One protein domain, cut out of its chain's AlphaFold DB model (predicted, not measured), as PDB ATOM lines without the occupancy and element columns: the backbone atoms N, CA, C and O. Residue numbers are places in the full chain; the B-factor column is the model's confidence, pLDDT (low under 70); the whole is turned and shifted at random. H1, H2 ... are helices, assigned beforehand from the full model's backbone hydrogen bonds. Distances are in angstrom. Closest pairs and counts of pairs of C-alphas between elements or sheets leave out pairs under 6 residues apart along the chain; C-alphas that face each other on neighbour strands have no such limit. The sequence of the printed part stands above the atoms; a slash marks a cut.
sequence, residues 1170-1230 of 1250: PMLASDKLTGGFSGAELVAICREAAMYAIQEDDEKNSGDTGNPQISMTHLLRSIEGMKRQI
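AT A GLANCE: This is residues 1170 to 1230 of the 1250 residues of the protein "Hypothetical protein" of Ditylum brightwellii (UniProt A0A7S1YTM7). One long helix, H3, makes the length, and the shorter H4 crosses its middle steeply; the tiny helices H1 and H2 sit off to H4's side, and residues 1203 to 1208 stick out at one end. The 61 printed residues include four named helices, H1 to H4 in chain order, and no named strand: all helix. The whole is only just loose, close to compact, with a radius of gyration of 13.0 A and spans of 41 by 21 by 15 A.

IN THESE COORDINATES: H3, residues 1183 to 1204, runs 31.9 A from C-alpha 1183 at (56.064, 47.353, 79.135). H4, residues 1216 to 1225, runs 14.4 A to C-alpha 1225 at (53.386, 59.194, 68.056). H1 is residues 1170 to 1173, 5.0 A; H2 is residues 1175 to 1178, 5.3 A.

HOW THE PARTS SIT: H3, with residues 1189 to 1197 alone, touches H4 at a steep tilt of 62 degrees, opposite ways; their closest C-alphas, of Ala 1193 and His 1218, are 4.7 A apart. H2 is close to H4 but not clearly touching, the closest C-alphas being those of Leu 1177 and Ile 1223, 7.5 A. H1 and H3 are apart. In H4 every O i to N i+4 pair is within hydrogen-bond range, in H3 17 of 18; H1 and H2 are too short for such a pair.

THE WHOLE: The C-alphas of Gly 1207 and Ile 1230, the two farthest apart, are 41.8 A apart. The printed part has no cut. The link from H3 to H4 is long. Residues 1206 to 1210 have pLDDT under 70.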
ATOM      1  N   PRO A1170      63.620  42.072  66.663       89.06
ATOM      2  CA  PRO A1170      64.913  42.572  67.149       89.06
ATOM      3  C   PRO A1170      65.182  44.048  66.814       89.06
ATOM      4  O   PRO A1170      65.571  44.818  67.695       89.06
ATOM      5  N   MET A1171      64.915  44.488  65.578       88.56
ATOM      6  CA  MET A1171      65.088  45.891  65.180       88.56
ATOM      7  C   MET A1171      64.191  46.822  66.005       88.56
ATOM      8  O   MET A1171      64.681  47.819  66.548       88.56
ATOM      9  N   LEU A1172      62.903  46.489  66.150       87.75
ATOM     10  CA  LEU A1172      61.953  47.241  66.982       87.75
ATOM     11  C   LEU A1172      62.368  47.277  68.455       87.75
ATOM     12  O   LEU A1172      62.252  48.316  69.108       87.75
ATOM     13  N   ALA A1173      62.870  46.164  68.986       88.94
ATOM     14  CA  ALA A1173      63.312  46.053  70.369       88.94
ATOM     15  C   ALA A1173      64.588  46.851  70.674       88.94
ATOM     16  O   ALA A1173      64.864  47.088  71.851       88.94
ATOM     17  N   SER A1174      65.340  47.298  69.663       88.69
ATOM     18  CA  SER A1174      66.620  47.988  69.854       88.69
ATOM     19  C   SER A1174      66.524  49.271  70.692       88.69
ATOM     20  O   SER A1174      65.564  50.043  70.589       88.69
ATOM     21  N   ASP A1175      67.552  49.546  71.508       82.00
ATOM     22  CA  ASP A1175      67.597  50.735  72.389       82.00
ATOM     23  C   ASP A1175      67.433  52.070  71.632       82.00
ATOM     24  O   ASP A1175      66.945  53.052  72.198       82.00
ATOM     25  N   LYS A1176      67.783  52.112  70.339       82.38
ATOM     26  CA  LYS A1176      67.617  53.298  69.481       82.38
ATOM     27  C   LYS A1176      66.145  53.687  69.322       82.38
ATOM     28  O   LYS A1176      65.805  54.859  69.482       82.38
ATOM     29  N   LEU A1177      65.282  52.710  69.031       84.31
ATOM     30  CA  LEU A1177      63.852  52.930  68.810       84.31
ATOM     31  C   LEU A1177      63.080  52.897  70.134       84.31
ATOM     32  O   LEU A1177      62.425  53.878  70.495       84.31
ATOM     33  N   THR A1178      63.197  51.799  70.887       86.06
ATOM     34  CA  THR A1178      62.334  51.516  72.050       86.06
ATOM     35  C   THR A1178      63.040  51.579  73.410       86.06
ATOM     36  O   THR A1178      62.436  51.279  74.443       86.06
ATOM     37  N   GLY A1179      64.284  52.063  73.453       84.94
ATOM     38  CA  GLY A1179      65.002  52.323  74.702       84.94
ATOM     39  C   GLY A1179      64.257  53.303  75.618       84.94
ATOM     40  O   GLY A1179      63.906  54.419  75.225       84.94
ATOM     41  N   GLY A1180      64.018  52.884  76.862       84.44
ATOM     42  CA  GLY A1180      63.350  53.685  77.893       84.44
ATOM     43  C   GLY A1180      61.815  53.655  77.887       84.44
ATOM     44  O   GLY A1180      61.221  54.272  78.768       84.44
ATOM     45  N   PHE A1181      61.160  52.941  76.966       88.56
ATOM     46  CA  PHE A1181      59.715  52.691  77.059       88.56
ATOM     47  C   PHE A1181      59.396  51.607  78.107       88.56
ATOM     48  O   PHE A1181      60.137  50.638  78.286       88.56
ATOM     49  N   SER A1182      58.268  51.755  78.802       90.62
ATOM     50  CA  SER A1182      57.719  50.767  79.737       90.62
ATOM     51  C   SER A1182      56.990  49.627  79.016       90.62
ATOM     52  O   SER A1182      56.512  49.780  77.893       90.62
ATOM     53  N   GLY A1183      56.814  48.487  79.694       88.88
ATOM     54  CA  GLY A1183      56.064  47.353  79.135       88.88
ATOM     55  C   GLY A1183      54.625  47.703  78.729       88.88
ATOM     56  O   GLY A1183      54.141  47.213  77.712       88.88
ATOM     57  N   ALA A1184      53.959  48.596  79.468       89.94
ATOM     58  CA  ALA A1184      52.627  49.088  79.115       89.94
ATOM     59  C   ALA A1184      52.622  49.959  77.844       89.94
ATOM     60  O   ALA A1184      51.697  49.845  77.042       89.94
ATOM     61  N   GLU A1185      53.648  50.789  77.630       91.38
ATOM     62  CA  GLU A1185      53.782  51.583  76.400       91.38
ATOM     63  C   GLU A1185      54.086  50.694  75.186       91.38
ATOM     64  O   GLU A1185      53.506  50.909  74.131       91.38
ATOM     65  N   LEU A1186      54.899  49.639  75.325       91.44
ATOM     66  CA  LEU A1186      55.168  48.682  74.237       91.44
ATOM     67  C   LEU A1186      53.899  47.922  73.804       91.44
ATOM     68  O   LEU A1186      53.633  47.765  72.610       91.44
ATOM     69  N   VAL A1187      53.062  47.514  74.766       91.19
ATOM     70  CA  VAL A1187      51.734  46.933  74.488       91.19
ATOM     71  C   VAL A1187      50.816  47.951  73.795       91.19
ATOM     72  O   VAL A1187      50.045  47.574  72.910       91.19
ATOM     73  N   ALA A1188      50.910  49.236  74.156       91.94
ATOM     74  CA  ALA A1188      50.141  50.312  73.535       91.94
ATOM     75  C   ALA A1188      50.631  50.652  72.111       91.94
ATOM     76  O   ALA A1188      49.804  50.811  71.220       91.94
ATOM     77  N   ILE A1189      51.942  50.656  71.844       92.56
ATOM     78  CA  ILE A1189      52.543  50.761  70.498       92.56
ATOM     79  C   ILE A1189      51.960  49.680  69.575       92.56
ATOM     80  O   ILE A1189      51.491  49.979  68.475       92.56
ATOM     81  N   CYS A1190      51.872  48.441  70.074       92.38
ATOM     82  CA  CYS A1190      51.254  47.308  69.377       92.38
ATOM     83  C   CYS A1190      49.715  47.382  69.281       92.38
ATOM     84  O   CYS A1190      49.106  46.486  68.688       92.38
ATOM     85  N   ARG A1191      49.065  48.368  69.910       92.62
ATOM     86  CA  ARG A1191      47.619  48.628  69.821       92.62
ATOM     87  C   ARG A1191      47.332  49.769  68.851       92.62
ATOM     88  O   ARG A1191      46.479  49.601  67.990       92.62
ATOM     89  N   GLU A1192      48.067  50.872  68.938       92.94
ATOM     90  CA  GLU A1192      47.939  51.986  67.992       92.94
ATOM     91  C   GLU A1192      48.364  51.566  66.578       92.94
ATOM     92  O   GLU A1192      47.680  51.899  65.619       92.94
ATOM     93  N   ALA A1193      49.391  50.717  66.430       92.69
ATOM     94  CA  ALA A1193      49.737  50.125  65.131       92.69
ATOM     95  C   ALA A1193      48.604  49.262  64.538       92.69
ATOM     96  O   ALA A1193      48.416  49.234  63.325       92.69
ATOM     97  N   ALA A1194      47.813  48.591  65.385       91.81
ATOM     98  CA  ALA A1194      46.626  47.861  64.941       91.81
ATOM     99  C   ALA A1194      45.479  48.812  64.557       91.81
ATOM    100  O   ALA A1194      44.751  48.529  63.614       91.81
ATOM    101  N   MET A1195      45.340  49.954  65.241       91.38
ATOM    102  CA  MET A1195      44.371  50.992  64.868       91.38
ATOM    103  C   MET A1195      44.750  51.688  63.557       91.38
ATOM    104  O   MET A1195      43.863  51.951  62.756       91.38
ATOM    105  N   TYR A1196      46.042  51.919  63.292       91.88
ATOM    106  CA  TYR A1196      46.498  52.407  61.987       91.88
ATOM    107  C   TYR A1196      46.251  51.387  60.874       91.88
ATOM    108  O   TYR A1196      45.768  51.784  59.823       91.88
ATOM    109  N   ALA A1197      46.490  50.091  61.113       90.88
ATOM    110  CA  ALA A1197      46.152  49.046  60.144       90.88
ATOM    111  C   ALA A1197      44.643  48.996  59.838       90.88
ATOM    112  O   ALA A1197      44.267  48.902  58.677       90.88
ATOM    113  N   ILE A1198      43.779  49.117  60.855       90.25
ATOM    114  CA  ILE A1198      42.318  49.175  60.669       90.25
ATOM    115  C   ILE A1198      41.906  50.439  59.902       90.25
ATOM    116  O   ILE A1198      41.129  50.336  58.966       90.25
ATOM    117  N   GLN A1199      42.449  51.612  60.245       88.12
ATOM    118  CA  GLN A1199      42.155  52.866  59.536       88.12
ATOM    119  C   GLN A1199      42.587  52.816  58.066       88.12
ATOM    120  O   GLN A1199      41.857  53.283  57.199       88.12
ATOM    121  N   GLU A1200      43.753  52.234  57.778       87.69
ATOM    122  CA  GLU A1200      44.243  52.094  56.407       87.69
ATOM    123  C   GLU A1200      43.390  51.099  55.594       87.69
ATOM    124  O   GLU A1200      43.119  51.346  54.418       87.69
ATOM    125  N   ASP A1201      42.915  50.012  56.213       85.69
ATOM    126  CA  ASP A1201      41.972  49.070  55.593       85.69
ATOM    127  C   ASP A1201      40.574  49.683  55.403       85.69
ATOM    128  O   ASP A1201      39.989  49.483  54.343       85.69
ATOM    129  N   ASP A1202      40.053  50.461  56.359       84.12
ATOM    130  CA  ASP A1202      38.767  51.175  56.244       84.12
ATOM    131  C   ASP A1202      38.802  52.226  55.110       84.12
ATOM    132  O   ASP A1202      37.820  52.399  54.381       84.12
ATOM    133  N   GLU A1203      39.938  52.913  54.925       82.06
ATOM    134  CA  GLU A1203      40.159  53.862  53.822       82.06
ATOM    135  C   GLU A1203      40.283  53.158  52.455       82.06
ATOM    136  O   GLU A1203      39.759  53.659  51.456       82.06
ATOM    137  N   LYS A1204      40.942  51.991  52.392       78.81
ATOM    138  CA  LYS A1204      41.151  51.215  51.152       78.81
ATOM    139  C   LYS A1204      39.931  50.387  50.733       78.81
ATOM    140  O   LYS A1204      39.578  50.367  49.554       78.81
ATOM    141  N   ASN A1205      39.300  49.697  51.679       70.00
ATOM    142  CA  ASN A1205      38.301  48.646  51.465       70.00
ATOM    143  C   ASN A1205      36.918  49.093  51.962       70.00
ATOM    144  O   ASN A1205      36.293  48.435  52.793       70.00
ATOM    145  N   SER A1206      36.419  50.212  51.433       59.97
ATOM    146  CA  SER A1206      35.163  50.860  51.844       59.97
ATOM    147  C   SER A1206      33.884  50.095  51.426       59.97
ATOM    148  O   SER A1206      33.006  50.620  50.739       59.97
ATOM    149  N   GLY A1207      33.759  48.836  51.863       60.16
ATOM    150  CA  GLY A1207      32.568  47.998  51.682       60.16
ATOM    151  C   GLY A1207      32.751  46.476  51.791       60.16
ATOM    152  O   GLY A1207      31.746  45.776  51.681       60.16
ATOM    153  N   ASP A1208      33.965  45.948  51.996       65.88
ATOM    154  CA  ASP A1208      34.227  44.495  52.058       65.88
ATOM    155  C   ASP A1208      35.044  44.111  53.308       65.88
ATOM    156  O   ASP A1208      35.714  44.947  53.912       65.88
ATOM    157  N   THR A1209      34.982  42.846  53.727       62.62
ATOM    158  CA  THR A1209      35.656  42.343  54.935       62.62
ATOM    159  C   THR A1209      37.160  42.164  54.724       62.62
ATOM    160  O   THR A1209      37.641  41.051  54.500       62.62
ATOM    161  N   GLY A1210      37.900  43.270  54.830       63.47
ATOM    162  CA  GLY A1210      39.360  43.279  54.925       63.47
ATOM    163  C   GLY A1210      39.890  42.464  56.113       63.47
ATOM    164  O   GLY A1210      39.201  42.246  57.114       63.47
ATOM    165  N   ASN A1211      41.135  42.001  55.996       79.12
ATOM    166  CA  ASN A1211      41.872  41.315  57.058       79.12
ATOM    167  C   ASN A1211      43.086  42.180  57.442       79.12
ATOM    168  O   ASN A1211      44.195  41.869  57.000       79.12
ATOM    169  N   PRO A1212      42.892  43.266  58.218       82.75
ATOM    170  CA  PRO A1212      43.917  44.280  58.437       82.75
ATOM    171  C   PRO A1212      45.172  43.672  59.058       82.75
ATOM    172  O   PRO A1212      45.146  43.140  60.172       82.75
ATOM    173  N   GLN A1213      46.284  43.761  58.327       88.69
ATOM    174  CA  GLN A1213      47.581  43.250  58.757       88.69
ATOM    175  C   GLN A1213      48.424  44.382  59.345       88.69
ATOM    176  O   GLN A1213      48.556  45.459  58.764       88.69
ATOM    177  N   ILE A1214      49.030  44.138  60.504       91.56
ATOM    178  CA  ILE A1214      50.014  45.061  61.068       91.56
ATOM    179  C   ILE A1214      51.304  44.928  60.257       91.56
ATOM    180  O   ILE A1214      51.802  43.817  60.082       91.56
ATOM    181  N   SER A1215      51.830  46.060  59.798       91.12
ATOM    182  CA  SER A1215      53.103  46.197  59.089       91.12
ATOM    183  C   SER A1215      54.151  46.892  59.965       91.12
ATOM    184  O   SER A1215      53.836  47.513  60.991       91.12
ATOM    185  N   MET A1216      55.405  46.872  59.519       90.12
ATOM    186  CA  MET A1216      56.501  47.612  60.147       90.12
ATOM    187  C   MET A1216      56.265  49.132  60.116       90.12
ATOM    188  O   MET A1216      56.562  49.827  61.089       90.12
ATOM    189  N   THR A1217      55.658  49.668  59.048       90.81
ATOM    190  CA  THR A1217      55.338  51.106  58.942       90.81
ATOM    191  C   THR A1217      54.323  51.556  59.995       90.81
ATOM    192  O   THR A1217      54.479  52.633  60.574       90.81
ATOM    193  N   HIS A1218      53.327  50.724  60.315       91.69
ATOM    194  CA  HIS A1218      52.339  51.019  61.356       91.69
ATOM    195  C   HIS A1218      52.942  51.010  62.769       91.69
ATOM    196  O   HIS A1218      52.525  51.807  63.613       91.69
ATOM    197  N   LEU A1219      53.957  50.174  63.017       91.00
ATOM    198  CA  LEU A1219      54.698  50.135  64.283       91.00
ATOM    199  C   LEU A1219      55.673  51.314  64.434       91.00
ATOM    200  O   LEU A1219      55.754  51.899  65.512       91.00
ATOM    201  N   LEU A1220      56.359  51.728  63.364       91.88
ATOM    202  CA  LEU A1220      57.202  52.931  63.389       91.88
ATOM    203  C   LEU A1220      56.363  54.200  63.623       91.88
ATOM    204  O   LEU A1220      56.683  54.989  64.513       91.88
ATOM    205  N   ARG A1221      55.227  54.342  62.921       91.69
ATOM    206  CA  ARG A1221      54.286  55.464  63.093       91.69
ATOM    207  C   ARG A1221      53.749  55.572  64.526       91.69
ATOM    208  O   ARG A1221      53.587  56.682  65.031       91.69
ATOM    209  N   SER A1222      53.487  54.449  65.207       92.44
ATOM    210  CA  SER A1222      53.032  54.480  66.606       92.44
ATOM    211  C   SER A1222      54.159  54.732  67.613       92.44
ATOM    212  O   SER A1222      53.898  55.354  68.642       92.44
ATOM    213  N   ILE A1223      55.408  54.350  67.321       90.88
ATOM    214  CA  ILE A1223      56.577  54.739  68.131       90.88
ATOM    215  C   ILE A1223      56.797  56.258  68.069       90.88
ATOM    216  O   ILE A1223      56.969  56.883  69.115       90.88
ATOM    217  N   GLU A1224      56.742  56.865  66.879       89.06
ATOM    218  CA  GLU A1224      56.885  58.321  66.704       89.06
ATOM    219  C   GLU A1224      55.763  59.114  67.393       89.06
ATOM    220  O   GLU A1224      56.010  60.167  67.984       89.06
ATOM    221  N   GLY A1225      54.532  58.589  67.376       85.06
ATOM    222  CA  GLY A1225      53.386  59.194  68.056       85.06
ATOM    223  C   GLY A1225      53.424  59.118  69.591       85.06
ATOM    224  O   GLY A1225      52.696  59.868  70.249       85.06
ATOM    225  N   MET A1226      54.244  58.246  70.196       87.38
ATOM    226  CA  MET A1226      54.240  58.024  71.648       87.38
ATOM    227  C   MET A1226      55.350  58.758  72.405       87.38
ATOM    228  O   MET A1226      56.536  58.435  72.344       87.38
ATOM    229  N   LYS A1227      54.929  59.688  73.268       86.06
ATOM    230  CA  LYS A1227      55.807  60.318  74.257       86.06
ATOM    231  C   LYS A1227      56.149  59.342  75.391       86.06
ATOM    232  O   LYS A1227      55.292  59.046  76.220       86.06
ATOM    233  N   ARG A1228      57.429  58.959  75.478       86.31
ATOM    234  CA  ARG A1228      58.026  58.200  76.595       86.31
ATOM    235  C   ARG A1228      57.682  58.847  77.947       86.31
ATOM    236  O   ARG A1228      58.034  60.005  78.185       86.31
ATOM    237  N   GLN A1229      57.023  58.107  78.837       83.75
ATOM    238  CA  GLN A1229      56.658  58.570  80.183       83.75
ATOM    239  C   GLN A1229      57.815  58.461  81.184       83.75
ATOM    240  O   GLN A1229      57.897  59.252  82.126       83.75
ATOM    241  N   ILE A1230      58.722  57.496  80.999       86.44
ATOM    242  CA  ILE A1230      59.850  57.276  81.910       86.44
ATOM    243  C   ILE A1230      60.993  58.244  81.575       86.44
ATOM    244  O   ILE A1230      61.670  58.117  80.557       86.44
TER     245      ILE A1230